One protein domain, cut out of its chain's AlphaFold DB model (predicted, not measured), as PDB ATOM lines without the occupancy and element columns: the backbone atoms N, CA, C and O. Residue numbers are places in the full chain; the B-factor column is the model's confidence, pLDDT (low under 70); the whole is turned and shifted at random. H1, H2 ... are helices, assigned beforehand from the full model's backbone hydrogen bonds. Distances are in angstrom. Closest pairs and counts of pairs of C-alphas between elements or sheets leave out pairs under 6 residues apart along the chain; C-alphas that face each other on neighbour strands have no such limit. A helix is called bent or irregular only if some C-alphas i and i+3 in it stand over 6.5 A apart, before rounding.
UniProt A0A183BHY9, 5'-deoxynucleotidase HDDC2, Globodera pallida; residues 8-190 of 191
ATOM      1  N   THR A   8      55.580 128.317  83.234       92.44
ATOM      2  CA  THR A   8      56.528 127.403  82.580       92.44
ATOM      3  C   THR A   8      57.542 126.813  83.558       92.44
ATOM      4  O   THR A   8      57.813 125.619  83.499       92.44
ATOM      5  N   HIS A   9      58.091 127.612  84.477       94.38
ATOM      6  CA  HIS A   9      59.024 127.105  85.485       94.38
ATOM      7  C   HIS A   9      58.360 126.089  86.422       94.38
ATOM      8  O   HIS A   9      58.942 125.042  86.696       94.38
ATOM      9  N   ILE A  10      57.128 126.358  86.864       93.38
ATOM     10  CA  ILE A  10      56.378 125.409  87.693       93.38
ATOM     11  C   ILE A  10      56.093 124.112  86.931       93.38
ATOM     12  O   ILE A  10      56.289 123.042  87.494       93.38
ATOM     13  N   LEU A  11      55.693 124.184  85.659       96.38
ATOM     14  CA  LEU A  11      55.466 122.989  84.839       96.38
ATOM     15  C   LEU A  11      56.748 122.159  84.669       96.38
ATOM     16  O   LEU A  11      56.721 120.957  84.901       96.38
ATOM     17  N   ASN A  12      57.890 122.797  84.390       97.31
ATOM     18  CA  ASN A  12      59.175 122.095  84.301       97.31
ATOM     19  C   ASN A  12      59.561 121.408  85.621       97.31
ATOM     20  O   ASN A  12      60.078 120.291  85.617       97.31
ATOM     21  N   LEU A  13      59.318 122.075  86.755       96.56
ATOM     22  CA  LEU A  13      59.569 121.505  88.076       96.56
ATOM     23  C   LEU A  13      58.661 120.299  88.344       96.56
ATOM     24  O   LEU A  13      59.142 119.278  88.832       96.56
ATOM     25  N   LEU A  14      57.369 120.406  88.017       97.31
ATOM     26  CA  LEU A  14      56.416 119.304  88.143       97.31
ATOM     27  C   LEU A  14      56.867 118.099  87.315       97.31
ATOM     28  O   LEU A  14      56.939 117.003  87.862       97.31
ATOM     29  N   ASP A  15      57.254 118.311  86.056       97.94
ATOM     30  CA  ASP A  15      57.738 117.248  85.171       97.94
ATOM     31  C   ASP A  15      59.015 116.584  85.708       97.94
ATOM     32  O   ASP A  15      59.165 115.364  85.644       97.94
ATOM     33  N   ALA A  16      59.955 117.362  86.252       97.88
ATOM     34  CA  ALA A  16      61.182 116.814  86.826       97.88
ATOM     35  C   ALA A  16      60.911 115.972  88.079       97.88
ATOM     36  O   ALA A  16      61.423 114.861  88.194       97.88
ATOM     37  N   ILE A  17      60.071 116.459  88.994       97.25
ATOM     38  CA  ILE A  17      59.689 115.700  90.192       97.25
ATOM     39  C   ILE A  17      58.884 114.453  89.804       97.25
ATOM     40  O   ILE A  17      59.052 113.400  90.416       97.25
ATOM     41  N   ASP A  18      58.032 114.539  88.781       98.38
ATOM     42  CA  ASP A  18      57.256 113.400  88.291       98.38
ATOM     43  C   ASP A  18      58.147 112.283  87.739       98.38
ATOM     44  O   ASP A  18      57.966 111.119  88.097       98.38
ATOM     45  N   LYS A  19      59.198 112.630  86.986       98.50
ATOM     46  CA  LYS A  19      60.198 111.654  86.524       98.50
ATOM     47  C   LYS A  19      60.810 110.856  87.673       98.50
ATOM     48  O   LYS A  19      60.977 109.650  87.532       98.50
ATOM     49  N   LEU A  20      61.085 111.479  88.821       98.62
ATOM     50  CA  LEU A  20      61.651 110.783  89.986       98.62
ATOM     51  C   LEU A  20      60.699 109.742  90.591       98.62
ATOM     52  O   LEU A  20      61.165 108.768  91.179       98.62
ATOM     53  N   LYS A  21      59.378 109.907  90.429       98.31
ATOM     54  CA  LYS A  21      58.373 108.912  90.856       98.31
ATOM     55  C   LYS A  21      58.386 107.653  89.999       98.31
ATOM     56  O   LYS A  21      57.827 106.638  90.400       98.31
ATOM     57  N   HIS A  22      58.963 107.734  88.804       98.12
ATOM     58  CA  HIS A  22      59.004 106.647  87.831       98.12
ATOM     59  C   HIS A  22      60.426 106.147  87.567       98.12
ATOM     60  O   HIS A  22      60.604 105.065  87.005       98.12
ATOM     61  N   LEU A  23      61.439 106.898  88.002       98.50
ATOM     62  CA  LEU A  23      62.836 106.505  87.942       98.50
ATOM     63  C   LEU A  23      63.106 105.417  88.983       98.50
ATOM     64  O   LEU A  23      63.289 105.696  90.167       98.50
ATOM     65  N   LYS A  24      63.093 104.166  88.524       98.50
ATOM     66  CA  LYS A  24      63.487 102.981  89.293       98.50
ATOM     67  C   LYS A  24      64.966 103.086  89.671       98.50
ATOM     68  O   LYS A  24      65.774 103.399  88.799       98.50
ATOM     69  N   ARG A  25      65.323 102.786  90.925       98.25
ATOM     70  CA  ARG A  25      66.734 102.785  91.337       98.25
ATOM     71  C   ARG A  25      67.514 101.712  90.578       98.25
ATOM     72  O   ARG A  25      67.186 100.524  90.640       98.25
ATOM     73  N   THR A  26      68.552 102.134  89.872       97.44
ATOM     74  CA  THR A  26      69.309 101.340  88.903       97.44
ATOM     75  C   THR A  26      69.960 100.123  89.554       97.44
ATOM     76  O   THR A  26      69.957  99.052  88.953       97.44
ATOM     77  N   GLY A  27      70.452 100.237  90.794       96.19
ATOM     78  CA  GLY A  27      71.040  99.102  91.520       96.19
ATOM     79  C   GLY A  27      70.092  97.899  91.610       96.19
ATOM     80  O   GLY A  27      70.475  96.782  91.274       96.19
ATOM     81  N   TRP A  28      68.823  98.135  91.953       97.81
ATOM     82  CA  TRP A  28      67.801  97.086  92.036       97.81
ATOM     83  C   TRP A  28      67.401  96.538  90.663       97.81
ATOM     84  O   TRP A  28      67.138  95.345  90.521       97.81
ATOM     85  N   VAL A  29      67.369  97.397  89.639       97.00
ATOM     86  CA  VAL A  29      67.085  96.982  88.256       97.00
ATOM     87  C   VAL A  29      68.162  96.019  87.749       97.00
ATOM     88  O   VAL A  29      67.830  95.006  87.137       97.00
ATOM     89  N   LEU A  30      69.438  96.306  88.022       95.06
ATOM     90  CA  LEU A  30      70.569  95.498  87.554       95.06
ATOM     91  C   LEU A  30      70.576  94.079  88.135       95.06
ATOM     92  O   LEU A  30      70.986  93.149  87.445       95.06
ATOM     93  N   VAL A  31      70.069  93.904  89.356       94.94
ATOM     94  CA  VAL A  31      69.945  92.589  90.010       94.94
ATOM     95  C   VAL A  31      68.580  91.930  89.798       94.94
ATOM     96  O   VAL A  31      68.253  90.932  90.435       94.94
ATOM     97  N   GLY A  32      67.773  92.465  88.878       95.81
ATOM     98  CA  GLY A  32      66.548  91.821  88.414       95.81
ATOM     99  C   GLY A  32      65.350  91.933  89.359       95.81
ATOM    100  O   GLY A  32      64.423  91.130  89.247       95.81
ATOM    101  N   ILE A  33      65.317  92.920  90.263       97.44
ATOM    102  CA  ILE A  33      64.105  93.204  91.044       97.44
ATOM    103  C   ILE A  33      62.992  93.636  90.080       97.44
ATOM    104  O   ILE A  33      63.155  94.591  89.322       97.44
ATOM    105  N   SER A  34      61.854  92.938  90.109       93.25
ATOM    106  CA  SER A  34      60.726  93.179  89.194       93.25
ATOM    107  C   SER A  34      60.059  94.539  89.430       93.25
ATOM    108  O   SER A  34      59.906  95.342  88.504       93.25
ATOM    109  N   GLU A  35      59.746  94.828  90.693       95.50
ATOM    110  CA  GLU A  35      59.148  96.082  91.161       95.50
ATOM    111  C   GLU A  35      60.108  96.819  92.113       95.50
ATOM    112  O   GLU A  35      59.917  96.825  93.337       95.50
ATOM    113  N   PRO A  36      61.197  97.394  91.569       97.62
ATOM    114  CA  PRO A  36      62.161  98.139  92.355       97.62
ATOM    115  C   PRO A  36      61.554  99.466  92.811       97.62
ATOM    116  O   PRO A  36      60.727 100.066  92.119       97.62
ATOM    117  N   GLU A  37      61.996  99.940  93.972       98.25
ATOM    118  CA  GLU A  37      61.647 101.263  94.460       98.25
ATOM    119  C   GLU A  37      62.125 102.337  93.476       98.25
ATOM    120  O   GLU A  37      63.041 102.143  92.667       98.25
ATOM    121  N   THR A  38      61.502 103.501  93.571       98.81
ATOM    122  CA  THR A  38      61.873 104.682  92.796       98.81
ATOM    123  C   THR A  38      62.762 105.607  93.618       98.81
ATOM    124  O   THR A  38      62.760 105.561  94.854       98.81
ATOM    125  N   VAL A  39      63.482 106.497  92.945       98.69
ATOM    126  CA  VAL A  39      64.300 107.532  93.593       98.69
ATOM    127  C   VAL A  39      63.439 108.411  94.509       98.69
ATOM    128  O   VAL A  39      63.814 108.687  95.647       98.69
ATOM    129  N   ALA A  40      62.219 108.766  94.088       98.62
ATOM    130  CA  ALA A  40      61.299 109.513  94.946       98.62
ATOM    131  C   ALA A  40      60.895 108.740  96.217       98.62
ATOM    132  O   ALA A  40      60.828 109.339  97.291       98.62
ATOM    133  N   SER A  41      60.636 107.427  96.131       98.62
ATOM    134  CA  SER A  41      60.299 106.624  97.321       98.62
ATOM    135  C   SER A  41      61.472 106.475  98.290       98.62
ATOM    136  O   SER A  41      61.254 106.510  99.502       98.62
ATOM    137  N   HIS A  42      62.696 106.384  97.765       98.75
ATOM    138  CA  HIS A  42      63.923 106.379  98.556       98.75
ATOM    139  C   HIS A  42      64.081 107.696  99.333       98.75
ATOM    140  O   HIS A  42      64.106 107.698 100.567       98.75
ATOM    141  N   MET A  43      64.044 108.837  98.632       98.69
ATOM    142  CA  MET A  43      64.124 110.160  99.265       98.69
ATOM    143  C   MET A  43      62.994 110.396 100.280       98.69
ATOM    144  O   MET A  43      63.220 110.991 101.334       98.69
ATOM    145  N   TYR A  44      61.780 109.908 100.002       98.81
ATOM    146  CA  TYR A  44      60.653 109.988 100.935       98.81
ATOM    147  C   TYR A  44      60.926 109.234 102.244       98.81
ATOM    148  O   TYR A  44      60.710 109.785 103.332       98.81
ATOM    149  N   ARG A  45      61.401 107.983 102.163       98.69
ATOM    150  CA  ARG A  45      61.685 107.182 103.360       98.69
ATOM    151  C   ARG A  45      62.851 107.786 104.142       98.69
ATOM    152  O   ARG A  45      62.714 107.952 105.353       98.69
ATOM    153  N   MET A  46      63.905 108.255 103.473       98.56
ATOM    154  CA  MET A  46      64.997 109.000 104.113       98.56
ATOM    155  C   MET A  46      64.522 110.258 104.842       98.56
ATOM    156  O   MET A  46      64.872 110.463 106.001       98.56
ATOM    157  N   ALA A  47      63.715 111.100 104.193       98.69
ATOM    158  CA  ALA A  47      63.195 112.325 104.797       98.69
ATOM    159  C   ALA A  47      62.323 112.023 106.027       98.69
ATOM    160  O   ALA A  47      62.408 112.715 107.042       98.69
ATOM    161  N   THR A  48      61.538 110.946 105.967       98.62
ATOM    162  CA  THR A  48      60.742 110.457 107.102       98.62
ATOM    163  C   THR A  48      61.640 109.963 108.240       98.62
ATOM    164  O   THR A  48      61.408 110.302 109.398       98.62
ATOM    165  N   LEU A  49      62.704 109.213 107.936       97.94
ATOM    166  CA  LEU A  49      63.684 108.778 108.937       97.94
ATOM    167  C   LEU A  49      64.420 109.970 109.565       97.94
ATOM    168  O   LEU A  49      64.626 109.988 110.778       97.94
ATOM    169  N   ALA A  50      64.752 111.000 108.780       98.31
ATOM    170  CA  ALA A  50      65.418 112.205 109.271       98.31
ATOM    171  C   ALA A  50      64.610 112.916 110.367       98.31
ATOM    172  O   ALA A  50      65.203 113.396 111.331       98.31
ATOM    173  N   MET A  51      63.272 112.910 110.289       97.94
ATOM    174  CA  MET A  51      62.399 113.472 111.334       97.94
ATOM    175  C   MET A  51      62.618 112.826 112.709       97.94
ATOM    176  O   MET A  51      62.444 113.484 113.731       97.94
ATOM    177  N   THR A  52      63.021 111.553 112.753       96.25
ATOM    178  CA  THR A  52      63.249 110.831 114.015       96.25
ATOM    179  C   THR A  52      64.556 111.224 114.705       96.25
ATOM    180  O   THR A  52      64.721 110.981 115.901       96.25
ATOM    181  N   LEU A  53      65.484 111.874 113.988       96.19
ATOM    182  CA  LEU A  53      66.800 112.223 114.523       96.19
ATOM    183  C   LEU A  53      66.735 113.249 115.654       96.19
ATOM    184  O   LEU A  53      67.649 113.276 116.475       96.19
ATOM    185  N   SER A  54      65.652 114.023 115.772       93.06
ATOM    186  CA  SER A  54      65.463 114.961 116.888       93.06
ATOM    187  C   SER A  54      65.532 114.274 118.257       93.06
ATOM    188  O   SER A  54      65.974 114.886 119.226       93.06
ATOM    189  N   ALA A  55      65.146 112.996 118.336       93.50
ATOM    190  CA  ALA A  55      65.179 112.206 119.564       93.50
ATOM    191  C   ALA A  55      66.572 111.637 119.896       93.50
ATOM    192  O   ALA A  55      66.792 111.173 121.013       93.50
ATOM    193  N   HIS A  56      67.505 111.652 118.941       93.94
ATOM    194  CA  HIS A  56      68.796 110.966 119.050       93.94
ATOM    195  C   HIS A  56      70.007 111.891 118.887       93.94
ATOM    196  O   HIS A  56      71.093 111.565 119.361       93.94
ATOM    197  N   ARG A  57      69.845 113.027 118.201       94.25
ATOM    198  CA  ARG A  57      70.930 113.907 117.758       94.25
ATOM    199  C   ARG A  57      70.547 115.375 117.916       94.25
ATOM    200  O   ARG A  57      70.137 116.042 116.971       94.25
ATOM    201  N   ALA A  58      70.698 115.876 119.141       93.88
ATOM    202  CA  ALA A  58      70.399 117.267 119.491       93.88
ATOM    203  C   ALA A  58      71.337 118.291 118.819       93.88
ATOM    204  O   ALA A  58      71.044 119.482 118.819       93.88
ATOM    205  N   ASP A  59      72.463 117.838 118.264       94.81
ATOM    206  CA  ASP A  59      73.424 118.651 117.518       94.81
ATOM    207  C   ASP A  59      72.989 118.952 116.075       94.81
ATOM    208  O   ASP A  59      73.590 119.812 115.434       94.81
ATOM    209  N   LEU A  60      71.974 118.258 115.552       97.50
ATOM    210  CA  LEU A  60      71.553 118.383 114.159       97.50
ATOM    211  C   LEU A  60      70.402 119.372 113.986       97.50
ATOM    212  O   LEU A  60      69.410 119.340 114.716       97.50
ATOM    213  N   ASN A  61      70.460 120.164 112.914       98.25
ATOM    214  CA  ASN A  61      69.264 120.805 112.384       98.25
ATOM    215  C   ASN A  61      68.436 119.787 111.576       98.25
ATOM    216  O   ASN A  61      68.690 119.541 110.397       98.25
ATOM    217  N   VAL A  62      67.419 119.205 112.215       98.00
ATOM    218  CA  VAL A  62      66.570 118.163 111.610       98.00
ATOM    219  C   VAL A  62      65.809 118.659 110.380       98.00
ATOM    220  O   VAL A  62      65.754 117.946 109.379       98.00
ATOM    221  N   ASP A  63      65.301 119.893 110.393       98.38
ATOM    222  CA  ASP A  63      64.618 120.477 109.232       98.38
ATOM    223  C   ASP A  63      65.552 120.551 108.020       98.38
ATOM    224  O   ASP A  63      65.149 120.267 106.887       98.38
ATOM    225  N   LYS A  64      66.826 120.880 108.256       98.62
ATOM    226  CA  LYS A  64      67.857 120.875 107.219       98.62
ATOM    227  C   LYS A  64      68.140 119.461 106.710       98.62
ATOM    228  O   LYS A  64      68.227 119.285 105.498       98.62
ATOM    229  N   CYS A  65      68.229 118.459 107.591       98.75
ATOM    230  CA  CYS A  65      68.394 117.055 107.193       98.75
ATOM    231  C   CYS A  65      67.240 116.571 106.302       98.75
ATOM    232  O   CYS A  65      67.484 115.944 105.274       98.75
ATOM    233  N   ILE A  66      65.993 116.903 106.655       98.81
ATOM    234  CA  ILE A  66      64.799 116.553 105.866       98.81
ATOM    235  C   ILE A  66      64.875 117.188 104.476       98.81
ATOM    236  O   ILE A  66      64.710 116.506 103.466       98.81
ATOM    237  N   ARG A  67      65.160 118.493 104.408       98.81
ATOM    238  CA  ARG A  67      65.279 119.215 103.131       98.81
ATOM    239  C   ARG A  67      66.426 118.680 102.281       98.81
ATOM    240  O   ARG A  67      66.262 118.530 101.078       98.81
ATOM    241  N   MET A  68      67.563 118.364 102.896       98.88
ATOM    242  CA  MET A  68      68.709 117.768 102.212       98.88
ATOM    243  C   MET A  68      68.354 116.392 101.638       98.88
ATOM    244  O   MET A  68      68.609 116.156 100.461       98.88
ATOM    245  N   ALA A  69      67.693 115.527 102.414       98.81
ATOM    246  CA  ALA A  69      67.237 114.216 101.949       98.81
ATOM    247  C   ALA A  69      66.281 114.315 100.747       98.81
ATOM    248  O   ALA A  69      66.384 113.520  99.820       98.81
ATOM    249  N   LEU A  70      65.399 115.320 100.714       98.75
ATOM    250  CA  LEU A  70      64.470 115.550  99.597       98.75
ATOM    251  C   LEU A  70      65.124 116.137  98.334       98.75
ATOM    252  O   LEU A  70      64.488 116.152  97.281       98.75
ATOM    253  N   VAL A  71      66.347 116.664  98.435       98.44
ATOM    254  CA  VAL A  71      67.031 117.374  97.339       98.44
ATOM    255  C   VAL A  71      68.230 116.595  96.799       98.44
ATOM    256  O   VAL A  71      68.609 116.814  95.651       98.44
ATOM    257  N   HIS A  72      68.838 115.706  97.587       98.69
ATOM    258  CA  HIS A  72      70.147 115.136  97.258       98.69
ATOM    259  C   HIS A  72      70.206 114.415  95.897       98.69
ATOM    260  O   HIS A  72      71.145 114.660  95.142       98.69
ATOM    261  N   ASP A  73      69.154 113.678  95.528       98.56
ATOM    262  CA  ASP A  73      69.055 112.970  94.241       98.56
ATOM    263  C   ASP A  73      68.166 113.694  93.213       98.56
ATOM    264  O   ASP A  73      67.810 113.151  92.167       98.56
ATOM    265  N   VAL A  74      67.800 114.963  93.438       98.19
ATOM    266  CA  VAL A  74      66.892 115.668  92.512       98.19
ATOM    267  C   VAL A  74      67.485 115.822  91.105       98.19
ATOM    268  O   VAL A  74      66.751 115.877  90.117       98.19
ATOM    269  N   GLY A  75      68.818 115.854  90.995       98.06
ATOM    270  CA  GLY A  75      69.532 115.906  89.717       98.06
ATOM    271  C   GLY A  75      69.296 114.676  88.832       98.06
ATOM    272  O   GLY A  75      69.341 114.788  87.601       98.06
ATOM    273  N   GLU A  76      68.961 113.528  89.426       98.44
ATOM    274  CA  GLU A  76      68.687 112.282  88.706       98.44
ATOM    275  C   GLU A  76      67.451 112.386  87.804       98.44
ATOM    276  O   GLU A  76      67.353 111.687  86.797       98.44
ATOM    277  N   ALA A  77      66.560 113.353  88.056       98.12
ATOM    278  CA  ALA A  77      65.433 113.670  87.175       98.12
ATOM    279  C   ALA A  77      65.865 114.029  85.740       98.12
ATOM    280  O   ALA A  77      65.070 113.932  84.799       98.12
ATOM    281  N   ILE A  78      67.107 114.495  85.572       97.94
ATOM    282  CA  ILE A  78      67.686 114.877  84.278       97.94
ATOM    283  C   ILE A  78      68.671 113.822  83.777       97.94
ATOM    284  O   ILE A  78      68.701 113.560  82.574       97.94
ATOM    285  N   ILE A  79      69.491 113.247  84.659       97.12
ATOM    286  CA  ILE A  79      70.632 112.413  84.246       97.12
ATOM    287  C   ILE A  79      70.428 110.907  84.473       97.12
ATOM    288  O   ILE A  79      71.261 110.124  84.015       97.12
ATOM    289  N   GLY A  80      69.332 110.515  85.131       97.31
ATOM    290  CA  GLY A  80      69.073 109.154  85.608       97.31
ATOM    291  C   GLY A  80      69.842 108.802  86.887       97.31
ATOM    292  O   GLY A  80      70.726 109.543  87.307       97.31
ATOM    293  N   ASP A  81      69.521 107.653  87.481       96.75
ATOM    294  CA  ASP A  81      70.263 107.084  88.617       96.75
ATOM    295  C   ASP A  81      71.545 106.416  88.089       96.75
ATOM    296  O   ASP A  81      71.513 105.325  87.500       96.75
ATOM    297  N   ILE A  82      72.675 107.119  88.231       93.88
ATOM    298  CA  ILE A  82      73.995 106.670  87.774       93.88
ATOM    299  C   ILE A  82      74.687 105.890  88.894       93.88
ATOM    300  O   ILE A  82      75.121 106.453  89.900       93.88
ATOM    301  N   THR A  83      74.915 104.599  88.652       89.81
ATOM    302  CA  THR A  83      75.604 103.696  89.588       89.81
ATOM    303  C   THR A  83      77.073 103.476  89.202       89.81
ATOM    304  O   THR A  83      77.466 103.776  88.068       89.81
ATOM    305  N   PRO A  84      77.900 102.880  90.086       85.25
ATOM    306  CA  PRO A  84      79.275 102.497  89.749       85.25
ATOM    307  C   PRO A  84      79.394 101.577  88.520       85.25
ATOM    308  O   PRO A  84      80.422 101.580  87.845       85.25
ATOM    309  N   HIS A  85      78.339 100.829  88.184       86.50
ATOM    310  CA  HIS A  85      78.313  99.920  87.033       86.50
ATOM    311  C   HIS A  85      78.058 100.630  85.693       86.50
ATOM    312  O   HIS A  85      78.198 100.018  84.638       86.50
ATOM    313  N   CYS A  86      77.721 101.925  85.702       87.06
ATOM    314  CA  CYS A  86      77.433 102.694  84.488       87.06
ATOM    315  C   CYS A  86      78.692 103.192  83.749       87.06
ATOM    316  O   CYS A  86      78.568 103.821  82.700       87.06
ATOM    317  N   GLY A  87      79.899 102.962  84.286       91.50
ATOM    318  CA  GLY A  87      81.161 103.366  83.645       91.50
ATOM    319  C   GLY A  87      81.409 104.880  83.609       91.50
ATOM    320  O   GLY A  87      82.250 105.353  82.846       91.50
ATOM    321  N   VAL A  88      80.679 105.652  84.416       92.88
ATOM    322  CA  VAL A  88      80.857 107.102  84.564       92.88
ATOM    323  C   VAL A  88      81.782 107.357  85.753       92.88
ATOM    324  O   VAL A  88      81.541 106.844  86.842       92.88
ATOM    325  N   SER A  89      82.844 108.144  85.560       94.88
ATOM    326  CA  SER A  89      83.744 108.506  86.661       94.88
ATOM    327  C   SER A  89      83.024 109.363  87.705       94.88
ATOM    328  O   SER A  89      82.104 110.111  87.372       94.88
ATOM    329  N   SER A  90      83.474 109.319  88.960       91.81
ATOM    330  CA  SER A  90      82.887 110.135  90.033       91.81
ATOM    331  C   SER A  90      82.921 111.635  89.719       91.81
ATOM    332  O   SER A  90      81.972 112.349  90.026       91.81
ATOM    333  N   GLU A  91      83.980 112.113  89.058       95.06
ATOM    334  CA  GLU A  91      84.102 113.514  88.635       95.06
ATOM    335  C   GLU A  91      83.067 113.888  87.567       95.06
ATOM    336  O   GLU A  91      82.413 114.928  87.663       95.06
ATOM    337  N   GLU A  92      82.865 113.024  86.570       96.31
ATOM    338  CA  GLU A  92      81.877 113.266  85.521       96.31
ATOM    339  C   GLU A  92      80.445 113.141  86.055       96.31
ATOM    340  O   GLU A  92      79.591 113.948  85.681       96.31
ATOM    341  N   LYS A  93      80.185 112.188  86.963       94.94
ATOM    342  CA  LYS A  93      78.911 112.075  87.690       94.94
ATOM    343  C   LYS A  93      78.620 113.377  88.431       94.94
ATOM    344  O   LYS A  93      77.615 114.021  88.138       94.94
ATOM    345  N   PHE A  94      79.549 113.827  89.274       95.94
ATOM    346  CA  PHE A  94      79.409 115.070  90.031       95.94
ATOM    347  C   PHE A  94      79.150 116.275  89.117       95.94
ATOM    348  O   PHE A  94      78.257 117.082  89.369       95.94
ATOM    349  N   ARG A  95      79.893 116.400  88.008       97.94
ATOM    350  CA  ARG A  95      79.708 117.493  87.042       97.94
ATOM    351  C   ARG A  95      78.312 117.473  86.410       97.94
ATOM    352  O   ARG A  95      77.706 118.535  86.234       97.94
ATOM    353  N   ARG A  96      77.812 116.292  86.033       98.12
ATOM    354  CA  ARG A  96      76.470 116.112  85.453       98.12
ATOM    355  C   ARG A  96      75.378 116.440  86.464       98.12
ATOM    356  O   ARG A  96      74.476 117.205  86.127       98.12
ATOM    357  N   GLU A  97      75.493 115.930  87.686       97.44
ATOM    358  CA  GLU A  97      74.532 116.171  88.768       97.44
ATOM    359  C   GLU A  97      74.489 117.637  89.156       97.44
ATOM    360  O   GLU A  97      73.413 118.228  89.185       97.44
ATOM    361  N   LYS A  98      75.653 118.269  89.329       98.06
ATOM    362  CA  LYS A  98      75.738 119.699  89.623       98.06
ATOM    363  C   LYS A  98      74.992 120.525  88.578       98.06
ATOM    364  O   LYS A  98      74.168 121.366  88.929       98.06
ATOM    365  N   LYS A  99      75.228 120.252  87.289       98.44
ATOM    366  CA  LYS A  99      74.537 120.946  86.194       98.44
ATOM    367  C   LYS A  99      73.026 120.685  86.214       98.44
ATOM    368  O   LYS A  99      72.244 121.595  85.930       98.44
ATOM    369  N   ALA A 100      72.604 119.462  86.528       98.44
ATOM    370  CA  ALA A 100      71.193 119.109  86.637       98.44
ATOM    371  C   ALA A 100      70.510 119.856  87.791       98.44
ATOM    372  O   ALA A 100      69.485 120.502  87.579       98.44
ATOM    373  N   VAL A 101      71.119 119.859  88.977       98.44
ATOM    374  CA  VAL A 101      70.615 120.575  90.155       98.44
ATOM    375  C   VAL A 101      70.573 122.076  89.906       98.44
ATOM    376  O   VAL A 101      69.567 122.707  90.219       98.44
ATOM    377  N   GLU A 102      71.600 122.657  89.277       98.00
ATOM    378  CA  GLU A 102      71.600 124.068  88.868       98.00
ATOM    379  C   GLU A 102      70.443 124.376  87.908       98.00
ATOM    380  O   GLU A 102      69.758 125.385  88.071       98.00
ATOM    381  N   THR A 103      70.182 123.486  86.946       97.94
ATOM    382  CA  THR A 103      69.081 123.633  85.984       97.94
ATOM    383  C   THR A 103      67.723 123.623  86.686       97.94
ATOM    384  O   THR A 103      66.937 124.546  86.484       97.94
ATOM    385  N   ILE A 104      67.468 122.628  87.542       97.75
ATOM    386  CA  ILE A 104      66.203 122.502  88.284       97.75
ATOM    387  C   ILE A 104      66.020 123.687  89.238       97.75
ATOM    388  O   ILE A 104      64.939 124.265  89.335       97.75
ATOM    389  N   SER A 105      67.103 124.112  89.891       97.12
ATOM    390  CA  SER A 105      67.096 125.236  90.829       97.12
ATOM    391  C   SER A 105      66.724 126.570  90.181       97.12
ATOM    392  O   SER A 105      66.181 127.440  90.857       97.12
ATOM    393  N   ASN A 106      66.964 126.738  88.877       96.06
ATOM    394  CA  ASN A 106      66.591 127.953  88.148       96.06
ATOM    395  C   ASN A 106      65.081 128.063  87.872       96.06
ATOM    396  O   ASN A 106      64.608 129.131  87.482       96.06
ATOM    397  N   TRP A 107      64.313 126.989  88.072       96.50
ATOM    398  CA  TRP A 107      62.849 127.021  87.981       96.50
ATOM    399  C   TRP A 107      62.177 127.411  89.307       96.50
ATOM    400  O   TRP A 107      60.975 127.669  89.352       96.50
ATOM    401  N   LEU A 108      62.942 127.475  90.394       94.56
ATOM    402  CA  LEU A 108      62.454 127.840  91.719       94.56
ATOM    403  C   LEU A 108      62.582 129.354  91.957       94.56
ATOM    404  O   LEU A 108      63.383 130.022  91.297       94.56
ATOM    405  N   PRO A 109      61.841 129.922  92.932       94.50
ATOM    406  CA  PRO A 109      62.174 131.239  93.461       94.50
ATOM    407  C   PRO A 109      63.649 131.281  93.873       94.50
ATOM    408  O   PRO A 109      64.143 130.333  94.479       94.50
ATOM    409  N   GLU A 110      64.332 132.393  93.601       93.12
ATOM    410  CA  GLU A 110      65.787 132.526  93.785       93.12
ATOM    411  C   GLU A 110      66.288 132.048  95.159       93.12
ATOM    412  O   GLU A 110      67.292 131.345  95.251       93.12
ATOM    413  N   THR A 111      65.566 132.385  96.229       95.25
ATOM    414  CA  THR A 111      65.897 131.971  97.597       95.25
ATOM    415  C   THR A 111      65.873 130.452  97.760       95.25
ATOM    416  O   THR A 111      66.815 129.883  98.306       95.25
ATOM    417  N   VAL A 112      64.839 129.794  97.234       95.81
ATOM    418  CA  VAL A 112      64.658 128.337  97.301       95.81
ATOM    419  C   VAL A 112      65.655 127.628  96.382       95.81
ATOM    420  O   VAL A 112      66.285 126.659  96.790       95.81
ATOM    421  N   GLY A 113      65.869 128.134  95.165       97.00
ATOM    422  CA  GLY A 113      66.864 127.578  94.246       97.00
ATOM    423  C   GLY A 113      68.292 127.671  94.795       97.00
ATOM    424  O   GLY A 113      69.084 126.738  94.655       97.00
ATOM    425  N   ASN A 114      68.643 128.770  95.470       97.88
ATOM    426  CA  ASN A 114      69.934 128.900  96.151       97.88
ATOM    427  C   ASN A 114      70.057 127.959  97.357       97.88
ATOM    428  O   ASN A 114      71.127 127.382  97.564       97.88
ATOM    429  N   GLU A 115      68.974 127.764  98.113       98.25
ATOM    430  CA  GLU A 115      68.918 126.772  99.190       98.25
ATOM    431  C   GLU A 115      69.177 125.358  98.650       98.25
ATOM    432  O   GLU A 115      70.058 124.674  99.161       98.25
ATOM    433  N   TRP A 116      68.510 124.945  97.567       98.44
ATOM    434  CA  TRP A 116      68.683 123.615  96.968       98.44
ATOM    435  C   TRP A 116      70.116 123.363  96.499       98.44
ATOM    436  O   TRP A 116      70.712 122.350  96.863       98.44
ATOM    437  N   LYS A 117      70.715 124.313  95.767       98.56
ATOM    438  CA  LYS A 117      72.130 124.226  95.356       98.56
ATOM    439  C   LYS A 117      73.071 124.092  96.554       98.56
ATOM    440  O   LYS A 117      74.045 123.343  96.487       98.56
ATOM    441  N   THR A 118      72.789 124.819  97.636       98.56
ATOM    442  CA  THR A 118      73.600 124.787  98.861       98.56
ATOM    443  C   THR A 118      73.473 123.438  99.560       98.56
ATOM    444  O   THR A 118      74.493 122.821  99.850       98.56
ATOM    445  N   LEU A 119      72.245 122.954  99.767       98.81
ATOM    446  CA  LEU A 119      71.974 121.656 100.387       98.81
ATOM    447  C   LEU A 119      72.615 120.513  99.600       98.81
ATOM    448  O   LEU A 119      73.281 119.673 100.196       98.81
ATOM    449  N   TRP A 120      72.467 120.515  98.274       98.69
ATOM    450  CA  TRP A 120      73.071 119.505  97.410       98.69
ATOM    451  C   TRP A 120      74.603 119.535  97.478       98.69
ATOM    452  O   TRP A 120      75.240 118.513  97.712       98.69
ATOM    453  N   THR A 121      75.213 120.721  97.365       98.50
ATOM    454  CA  THR A 121      76.677 120.863  97.456       98.50
ATOM    455  C   THR A 121      77.202 120.427  98.826       98.50
ATOM    456  O   THR A 121      78.276 119.834  98.930       98.50
ATOM    457  N   GLU A 122      76.462 120.728  99.892       98.62
ATOM    458  CA  GLU A 122      76.807 120.327 101.251       98.62
ATOM    459  C   GLU A 122      76.708 118.811 101.445       98.62
ATOM    460  O   GLU A 122      77.631 118.218 102.009       98.62
ATOM    461  N   TYR A 123      75.636 118.192 100.935       98.75
ATOM    462  CA  TYR A 123      75.472 116.742 100.910       98.75
ATOM    463  C   TYR A 123      76.641 116.074 100.189       98.75
ATOM    464  O   TYR A 123      77.289 115.201 100.761       98.75
ATOM    465  N   GLU A 124      76.972 116.524  98.978       98.00
ATOM    466  CA  GLU A 124      78.073 115.964  98.192       98.00
ATOM    467  C   GLU A 124      79.425 116.116  98.886       98.00
ATOM    468  O   GLU A 124      80.220 115.177  98.916       98.00
ATOM    469  N   ALA A 125      79.673 117.264  99.524       97.81
ATOM    470  CA  ALA A 125      80.901 117.478 100.278       97.81
ATOM    471  C   ALA A 125      81.018 116.553 101.504       97.81
ATOM    472  O   ALA A 125      82.136 116.236 101.904       97.81
ATOM    473  N   GLY A 126      79.902 116.155 102.131       97.56
ATOM    474  CA  GLY A 126      79.888 115.183 103.234       97.56
ATOM    475  C   GLY A 126      80.631 115.631 104.500       97.56
ATOM    476  O   GLY A 126      81.137 114.799 105.253       97.56
ATOM    477  N   ARG A 127      80.760 116.946 104.730       97.12
ATOM    478  CA  ARG A 127      81.591 117.496 105.822       97.12
ATOM    479  C   ARG A 127      80.805 117.940 107.052       97.12
ATOM    480  O   ARG A 127      81.323 117.784 108.158       97.12
ATOM    481  N   SER A 128      79.609 118.499 106.873       98.31
ATOM    482  CA  SER A 128      78.759 118.940 107.986       98.31
ATOM    483  C   SER A 128      78.139 117.754 108.722       98.31
ATOM    484  O   SER A 128      78.042 116.655 108.172       98.31
ATOM    485  N   SER A 129      77.713 117.979 109.966       97.94
ATOM    486  CA  SER A 129      77.014 116.961 110.753       97.94
ATOM    487  C   SER A 129      75.720 116.522 110.063       97.94
ATOM    488  O   SER A 129      75.449 115.327 109.987       97.94
ATOM    489  N   GLU A 130      74.969 117.456 109.469       98.69
ATOM    490  CA  GLU A 130      73.756 117.143 108.710       98.69
ATOM    491  C   GLU A 130      74.058 116.316 107.457       98.69
ATOM    492  O   GLU A 130      73.403 115.302 107.234       98.69
ATOM    493  N   ALA A 131      75.079 116.674 106.670       98.56
ATOM    494  CA  ALA A 131      75.442 115.898 105.481       98.56
ATOM    495  C   ALA A 131      75.898 114.478 105.830       98.56
ATOM    496  O   ALA A 131      75.506 113.521 105.162       98.56
ATOM    497  N   LYS A 132      76.685 114.316 106.900       98.50
ATOM    498  CA  LYS A 132      77.098 112.995 107.398       98.50
ATOM    499  C   LYS A 132      75.912 112.170 107.884       98.50
ATOM    500  O   LYS A 132      75.844 110.977 107.597       98.50
ATOM    501  N   ALA A 133      74.968 112.791 108.589       98.56
ATOM    502  CA  ALA A 133      73.743 112.133 109.029       98.56
ATOM    503  C   ALA A 133      72.881 111.687 107.835       98.56
ATOM    504  O   ALA A 133      72.445 110.540 107.788       98.56
ATOM    505  N   VAL A 134      72.681 112.549 106.833       98.69
ATOM    506  CA  VAL A 134      71.867 112.225 105.648       98.69
ATOM    507  C   VAL A 134      72.542 111.168 104.766       98.69
ATOM    508  O   VAL A 134      71.854 110.272 104.290       98.69
ATOM    509  N   LYS A 135      73.877 111.173 104.618       98.62
ATOM    510  CA  LYS A 135      74.601 110.083 103.930       98.62
ATOM    511  C   LYS A 135      74.472 108.739 104.654       98.62
ATOM    512  O   LYS A 135      74.363 107.700 104.009       98.62
ATOM    513  N   GLN A 136      74.466 108.742 105.988       98.56
ATOM    514  CA  GLN A 136      74.187 107.531 106.764       98.56
ATOM    515  C   GLN A 136      72.737 107.074 106.576       98.56
ATOM    516  O   GLN A 136      72.503 105.878 106.440       98.56
ATOM    517  N   LEU A 137      71.771 107.996 106.497       98.56
ATOM    518  CA  LEU A 137      70.387 107.649 106.165       98.56
ATOM    519  C   LEU A 137      70.248 107.047 104.762       98.56
ATOM    520  O   LEU A 137      69.541 106.057 104.640       98.56
ATOM    521  N   ASP A 138      70.941 107.570 103.747       98.62
ATOM    522  CA  ASP A 138      70.950 107.002 102.384       98.62
ATOM    523  C   ASP A 138      71.392 105.527 102.411       98.62
ATOM    524  O   ASP A 138      70.676 104.622 101.972       98.62
ATOM    525  N   LYS A 139      72.528 105.241 103.061       98.44
ATOM    526  CA  LYS A 139      73.024 103.862 103.198       98.44
ATOM    527  C   LYS A 139      72.142 102.979 104.073       98.44
ATOM    528  O   LYS A 139      72.016 101.788 103.790       98.44
ATOM    529  N   LEU A 140      71.531 103.532 105.119       98.50
ATOM    530  CA  LEU A 140      70.629 102.787 105.996       98.50
ATOM    531  C   LEU A 140      69.355 102.389 105.252       98.50
ATOM    532  O   LEU A 140      68.889 101.261 105.394       98.50
ATOM    533  N   ASP A 141      68.821 103.306 104.449       98.50
ATOM    534  CA  ASP A 141      67.656 103.094 103.605       98.50
ATOM    535  C   ASP A 141      67.915 101.977 102.586       98.50
ATOM    536  O   ASP A 141      67.141 101.021 102.506       98.50
ATOM    537  N   MET A 142      69.068 102.025 101.910       97.81
ATOM    538  CA  MET A 142      69.517 100.979 100.987       97.81
ATOM    539  C   MET A 142      69.672  99.616 101.683       97.81
ATOM    540  O   MET A 142      69.199  98.603 101.165       97.81
ATOM    541  N   LEU A 143      70.284  99.573 102.875       98.38
ATOM    542  CA  LEU A 143      70.433  98.346 103.670       98.38
ATOM    543  C   LEU A 143      69.069  97.760 104.074       98.38
ATOM    544  O   LEU A 143      68.842  96.555 103.952       98.38
ATOM    545  N   ALA A 144      68.154  98.607 104.551       98.00
ATOM    546  CA  ALA A 144      66.805  98.194 104.921       98.00
ATOM    547  C   ALA A 144      66.019  97.677 103.706       98.00
ATOM    548  O   ALA A 144      65.267  96.705 103.822       98.00
ATOM    549  N   GLN A 145      66.207  98.299 102.540       98.25
ATOM    550  CA  GLN A 145      65.564  97.882 101.301       98.25
ATOM    551  C   GLN A 145      66.086  96.537 100.794       98.25
ATOM    552  O   GLN A 145      65.268  95.684 100.449       98.25
ATOM    553  N   ALA A 146      67.410  96.330 100.801       97.56
ATOM    554  CA  ALA A 146      68.025  95.049 100.455       97.56
ATOM    555  C   ALA A 146      67.413  93.928 101.300       97.56
ATOM    556  O   ALA A 146      66.842  92.986 100.755       97.56
ATOM    557  N   PHE A 147      67.406  94.104 102.626       96.44
ATOM    558  CA  PHE A 147      66.797  93.137 103.533       96.44
ATOM    559  C   PHE A 147      65.313  92.899 103.202       96.44
ATOM    560  O   PHE A 147      64.890  91.754 103.068       96.44
ATOM    561  N   SER A 148      64.519  93.955 102.978       96.19
ATOM    562  CA  SER A 148      63.102  93.799 102.615       96.19
ATOM    563  C   SER A 148      62.890  93.007 101.320       96.19
ATOM    564  O   SER A 148      61.919  92.252 101.225       96.19
ATOM    565  N   TYR A 149      63.760  93.170 100.319       97.06
ATOM    566  CA  TYR A 149      63.679  92.411  99.073       97.06
ATOM    567  C   TYR A 149      64.079  90.950  99.250       97.06
ATOM    568  O   TYR A 149      63.335  90.084  98.794       97.06
ATOM    569  N   GLU A 150      65.167  90.663  99.966       95.12
ATOM    570  CA  GLU A 150      65.546  89.287 100.320       95.12
ATOM    571  C   GLU A 150      64.394  88.576 101.041       95.12
ATOM    572  O   GLU A 150      64.062  87.431 100.735       95.12
ATOM    573  N   GLU A 151      63.713  89.278 101.955       92.94
ATOM    574  CA  GLU A 151      62.590  88.712 102.692       92.94
ATOM    575  C   GLU A 151      61.385  88.354 101.822       92.94
ATOM    576  O   GLU A 151      60.708  87.370 102.120       92.94
ATOM    577  N   LYS A 152      61.093  89.167 100.805       93.19
ATOM    578  CA  LYS A 152      59.912  89.016  99.945       93.19
ATOM    579  C   LYS A 152      60.146  88.068  98.778       93.19
ATOM    580  O   LYS A 152      59.198  87.437  98.322       93.19
ATOM    581  N   LEU A 153      61.373  88.031  98.267       93.19
ATOM    582  CA  LEU A 153      61.706  87.375  97.004       93.19
ATOM    583  C   LEU A 153      62.585  86.134  97.192       93.19
ATOM    584  O   LEU A 153      62.781  85.404  96.227       93.19
ATOM    585  N   SER A 154      63.093  85.883  98.404       90.94
ATOM    586  CA  SER A 154      63.981  84.749  98.704       90.94
ATOM    587  C   SER A 154      65.216  84.703  97.794       90.94
ATOM    588  O   SER A 154      65.611  83.647  97.308       90.94
ATOM    589  N   ILE A 155      65.814  85.871  97.566       92.38
ATOM    590  CA  ILE A 155      67.047  86.076  96.792       92.38
ATOM    591  C   ILE A 155      68.194  86.493  97.717       92.38
ATOM    592  O   ILE A 155      67.950  86.888  98.856       92.38
ATOM    593  N   ASP A 156      69.426  86.433  97.213       93.56
ATOM    594  CA  ASP A 156      70.618  86.926  97.905       93.56
ATOM    595  C   ASP A 156      70.998  88.321  97.391       93.56
ATOM    596  O   ASP A 156      71.231  88.501  96.197       93.56
ATOM    597  N   LEU A 157      71.052  89.303  98.293       95.44
ATOM    598  CA  LEU A 157      71.508  90.669  98.029       95.44
ATOM    599  C   LEU A 157      72.686  91.043  98.946       95.44
ATOM    600  O   LEU A 157      72.858  92.215  99.301       95.44
ATOM    601  N   SER A 158      73.512  90.059  99.334       93.88
ATOM    602  CA  SER A 158      74.677  90.247 100.213       93.88
ATOM    603  C   SER A 158      75.618  91.350  99.732       93.88
ATOM    604  O   SER A 158      76.120  92.101 100.563       93.88
ATOM    605  N   GLU A 159      75.784  91.535  98.420       93.50
ATOM    606  CA  GLU A 159      76.640  92.595  97.865       93.50
ATOM    607  C   GLU A 159      76.230  94.005  98.337       93.50
ATOM    608  O   GLU A 159      77.085  94.829  98.662       93.50
ATOM    609  N   PHE A 160      74.924  94.279  98.468       94.06
ATOM    610  CA  PHE A 160      74.423  95.565  98.963       94.06
ATOM    611  C   PHE A 160      74.646  95.706 100.466       94.06
ATOM    612  O   PHE A 160      74.912  96.802 100.961       94.06
ATOM    613  N   VAL A 161      74.550  94.599 101.207       93.06
ATOM    614  CA  VAL A 161      74.811  94.576 102.649       93.06
ATOM    615  C   VAL A 161      76.293  94.836 102.917       93.06
ATOM    616  O   VAL A 161      76.622  95.692 103.743       93.06
ATOM    617  N   GLU A 162      77.179  94.165 102.187       93.00
ATOM    618  CA  GLU A 162      78.633  94.325 102.260       93.00
ATOM    619  C   GLU A 162      79.068  95.737 101.858       93.00
ATOM    620  O   GLU A 162      79.870  96.354 102.561       93.00
ATOM    621  N   ALA A 163      78.450  96.320 100.824       92.44
ATOM    622  CA  ALA A 163      78.700  97.701 100.405       92.44
ATOM    623  C   ALA A 163      78.381  98.756 101.487       92.44
ATOM    624  O   ALA A 163      78.770  99.918 101.350       92.44
ATOM    625  N   THR A 164      77.682  98.381 102.566       94.31
ATOM    626  CA  THR A 164      77.375  99.267 103.705       94.31
ATOM    627  C   THR A 164      78.186  98.965 104.966       94.31
ATOM    628  O   THR A 164      77.901  99.558 106.010       94.31
ATOM    629  N   ALA A 165      79.158  98.043 104.925       90.19
ATOM    630  CA  ALA A 165      79.875  97.562 106.113       90.19
ATOM    631  C   ALA A 165      80.400  98.710 106.995       90.19
ATOM    632  O   ALA A 165      80.061  98.771 108.178       90.19
ATOM    633  N   ASP A 166      81.082  99.677 106.377       93.44
ATOM    634  CA  ASP A 166      81.719 100.816 107.053       93.44
ATOM    635  C   ASP A 166      80.898 102.117 106.975       93.44
ATOM    636  O   ASP A 166      81.392 103.204 107.271       93.44
ATOM    637  N   ALA A 167      79.632 102.033 106.559       95.81
ATOM    638  CA  ALA A 167      78.815 103.210 106.275       95.81
ATOM    639  C   ALA A 167      78.254 103.916 107.520       95.81
ATOM    640  O   ALA A 167      77.707 105.004 107.373       95.81
ATOM    641  N   PHE A 168      78.361 103.329 108.720       97.69
ATOM    642  CA  PHE A 168      77.642 103.788 109.922       97.69
ATOM    643  C   PHE A 168      78.570 104.052 111.124       97.69
ATOM    644  O   PHE A 168      78.511 103.319 112.113       97.69
ATOM    645  N   PRO A 169      79.452 105.067 111.066       96.62
ATOM    646  CA  PRO A 169      80.369 105.379 112.162       96.62
ATOM    647  C   PRO A 169      79.714 106.099 113.354       96.62
ATOM    648  O   PRO A 169      80.346 106.214 114.403       96.62
ATOM    649  N   GLU A 170      78.489 106.621 113.214       96.62
ATOM    650  CA  GLU A 170      77.832 107.434 114.243       96.62
ATOM    651  C   GLU A 170      76.541 106.784 114.767       96.62
ATOM    652  O   GLU A 170      75.807 106.106 114.045       96.62
ATOM    653  N   GLU A 171      76.212 107.050 116.030       96.19
ATOM    654  CA  GLU A 171      74.889 106.742 116.578       96.19
ATOM    655  C   GLU A 171      73.850 107.797 116.135       96.19
ATOM    656  O   GLU A 171      74.203 108.966 115.920       96.19
ATOM    657  N   PRO A 172      72.561 107.422 115.992       96.94
ATOM    658  CA  PRO A 172      71.975 106.094 116.242       96.94
ATOM    659  C   PRO A 172      72.120 105.098 115.067       96.94
ATOM    660  O   PRO A 172      71.608 103.976 115.126       96.94
ATOM    661  N   PHE A 173      72.761 105.508 113.969       98.12
ATOM    662  CA  PHE A 173      72.788 104.755 112.711       98.12
ATOM    663  C   PHE A 173      73.488 103.401 112.854       98.12
ATOM    664  O   PHE A 173      72.996 102.405 112.324       98.12
ATOM    665  N   ALA A 174      74.590 103.354 113.609       98.06
ATOM    666  CA  ALA A 174      75.313 102.122 113.909       98.06
ATOM    667  C   ALA A 174      74.403 101.073 114.575       98.06
ATOM    668  O   ALA A 174      74.300  99.940 114.091       98.06
ATOM    669  N   SER A 175      73.680 101.459 115.632       97.62
ATOM    670  CA  SER A 175      72.732 100.580 116.327       97.62
ATOM    671  C   SER A 175      71.588 100.112 115.422       97.62
ATOM    672  O   SER A 175      71.241  98.926 115.410       97.62
ATOM    673  N   TRP A 176      71.019 101.006 114.611       97.81
ATOM    674  CA  TRP A 176      69.945 100.652 113.677       97.81
ATOM    675  C   TRP A 176      70.408  99.659 112.605       97.81
ATOM    676  O   TRP A 176      69.751  98.637 112.386       97.81
ATOM    677  N   ALA A 177      71.564  99.902 111.986       98.06
ATOM    678  CA  ALA A 177      72.145  99.001 110.995       98.06
ATOM    679  C   ALA A 177      72.480  97.627 111.598       98.06
ATOM    680  O   ALA A 177      72.201  96.594 110.985       98.06
ATOM    681  N   ALA A 178      73.019  97.593 112.823       97.50
ATOM    682  CA  ALA A 178      73.300  96.350 113.538       97.50
ATOM    683  C   ALA A 178      72.026  95.521 113.780       97.50
ATOM    684  O   ALA A 178      72.036  94.305 113.579       97.50
ATOM    685  N   GLN A 179      70.911  96.163 114.142       97.06
ATOM    686  CA  GLN A 179      69.629  95.474 114.323       97.06
ATOM    687  C   GLN A 179      69.080  94.891 113.015       97.06
ATOM    688  O   GLN A 179      68.559  93.773 113.023       97.06
ATOM    689  N   ILE A 180      69.212  95.604 111.891       96.94
ATOM    690  CA  ILE A 180      68.810  95.083 110.572       96.94
ATOM    691  C   ILE A 180      69.649  93.849 110.216       96.94
ATOM    692  O   ILE A 180      69.095  92.798 109.898       96.94
ATOM    693  N   ARG A 181      70.978  93.932 110.358       96.12
ATOM    694  CA  ARG A 181      71.898  92.813 110.086       96.12
ATOM    695  C   ARG A 181      71.628  91.605 110.983       96.12
ATOM    696  O   ARG A 181      71.612  90.475 110.504       96.12
ATOM    697  N   GLN A 182      71.347  91.824 112.267       95.44
ATOM    698  CA  GLN A 182      70.989  90.740 113.182       95.44
ATOM    699  C   GLN A 182      69.693  90.036 112.756       95.44
ATOM    700  O   GLN A 182      69.622  88.808 112.807       95.44
ATOM    701  N   LYS A 183      68.668  90.796 112.343       94.12
ATOM    702  CA  LYS A 183      67.411  90.226 111.836       94.12
ATOM    703  C   LYS A 183      67.633  89.408 110.567       94.12
ATOM    704  O   LYS A 183      67.076  88.320 110.466       94.12
ATOM    705  N   ARG A 184      68.480  89.896 109.656       93.00
ATOM    706  CA  ARG A 184      68.876  89.177 108.441       93.00
ATOM    707  C   ARG A 184      69.529  87.833 108.759       93.00
ATOM    708  O   ARG A 184      69.018  86.808 108.321       93.00
ATOM    709  N   ASN A 185      70.571  87.822 109.591       89.50
ATOM    710  CA  ASN A 185      71.323  86.599 109.903       89.50
ATOM    711  C   ASN A 185      70.443  85.511 110.534       89.50
ATOM    712  O   ASN A 185      70.494  84.362 110.115       89.50
ATOM    713  N   ARG A 186      69.559  85.876 111.476       88.31
ATOM    714  CA  ARG A 186      68.627  84.914 112.096       88.31
ATOM    715  C   ARG A 186      67.697  84.238 111.089       88.31
ATOM    716  O   ARG A 186      67.226  83.141 111.355       88.31
ATOM    717  N   LYS A 187      67.376  84.913 109.984       76.94
ATOM    718  CA  LYS A 187      66.525  84.367 108.927       76.94
ATOM    719  C   LYS A 187      67.317  83.455 107.996       76.94
ATOM    720  O   LYS A 187      66.803  82.414 107.613       76.94
ATOM    721  N   THR A 188      68.556  83.825 107.678       73.81
ATOM    722  CA  THR A 188      69.475  82.966 106.923       73.81
ATOM    723  C   THR A 188      69.728  81.647 107.653       73.81
ATOM    724  O   THR A 188      69.681  80.609 107.017       73.81
ATOM    725  N   ASP A 189      69.898  81.675 108.979       70.38
ATOM    726  CA  ASP A 189      70.108  80.467 109.796       70.38
ATOM    727  C   ASP A 189      68.847  79.585 109.945       70.38
ATOM    728  O   ASP A 189      68.937  78.445 110.401       70.38
ATOM    729  N   ALA A 190      67.660  80.119 109.633       65.44
ATOM    730  CA  ALA A 190      66.378  79.428 109.784       65.44
ATOM    731  C   ALA A 190      65.866  78.767 108.488       65.44
ATOM    732  O   ALA A 190      64.889  78.017 108.553       65.44
TER     733      ALA A 190
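Overview. This is residues 8 to 190 of the 191 residues of the protein "5'-deoxynucleotidase HDDC2" of Globodera pallida (UniProt A0A183BHY9). What would one see first? A cluster of helices gathers round one long helix, H8: the hairpin of H3 and H4 packs on it at a steep tilt, and H10 runs side by side with it. A second hairpin, H6 and H7, joins this core through H7, which crosses H4 and makes a corner with the first part of H8, while H1 lies at the end far from H10, with short H5 between H1 and H6. What is it made of? The printed part has 183 residues with ten named helices, H1 to H10 in order along the chain, and no named strand: it is all helix, its packing part aligned and part crossed. It is compact, with a radius of gyration of the C-alphas of 16.8 A and spans of 56 by 39 by 27 A.

Arrangement. What stands near the first two helices? H1, residues 8 to 22, touches H3, residues 39 to 55, with its residues 17 to 22 alone, about perpendicular at 89 degrees; the closest C-alphas, of Lys 21 and Ala 40, are 5.1 A apart. With residues 16 to 20 alone H1 also touches H5, residues 76 to 79, the closest C-alphas being those of Ala 16 and Ala 77, 5.3 A. H2, residues 26 to 30, touches no helix but is near H8, residues 129 to 153, with 5 pairs of C-alphas within 10 A. Which helices form hairpins? H3 and H4, residues 62 to 71, form a helical hairpin at a shallow tilt of 8 degrees, opposite ways, closest at the C-alphas of Ala 47 and Ile 66, 4.6 A. H6, residues 90 to 105, and H7, residues 110 to 125, form another at 16 degrees, shallow and opposite ways, closest at the C-alphas of Ser 105 and Gly 113, 4.1 A. H7 touches H4 about perpendicular, at 89 degrees, with residues 116 to 123 alone, and H6 touches H5 with residues 96 to 100 alone. What touches the hub? H8 touches H3 at a steep tilt of 59 degrees, opposite ways, with residues 134 to 141 alone, the closest C-alphas being those of Met 46 and Leu 137, 5.9 A; it touches H4 at a steep tilt of 61 degrees, the same way, and H7 about perpendicular, at 74 degrees. It also touches H9, residues 158 to 162, with residues 142 to 146 alone, and H10, residues 173 to 188, at a shallow tilt of 12 degrees, the same way, closest at the C-alphas of Leu 140 and Ala 177, 6.5 A. How complete are the backbones? Every O i to N i+4 pair is within hydrogen-bond range in H2, H4, H6, H7, H8, H9 and H10, against 9 of 11 in H1 and 9 of 13 in H3; H5 is too short for such a pair.

Along the chain. Where do the anchors lie? H1 begins at C-alpha 8, (56.528, 127.403, 82.580), and H10 ends at C-alpha 188, (69.475, 82.966, 106.923). How long are the longer helices? From first to last C-alpha H8 measures 36.0 A, H3 26.4 A, H10 22.8 A, H7 22.3 A, H6 21.9 A and H1 21.6 A. H3 is irregular, but only just: C-alphas 51 and 54 are 6.52 A apart.

Size, cuts and confidence. How large is it? The two C-alphas farthest apart, of Thr 8 and Ala 190, are 56.0 A apart. Are there cuts or long links? The printed part has no cut, and no link is long. Where is confidence low? The mean pLDDT of the printed part is 96.0, and residue 190 alone is under 70 in this model.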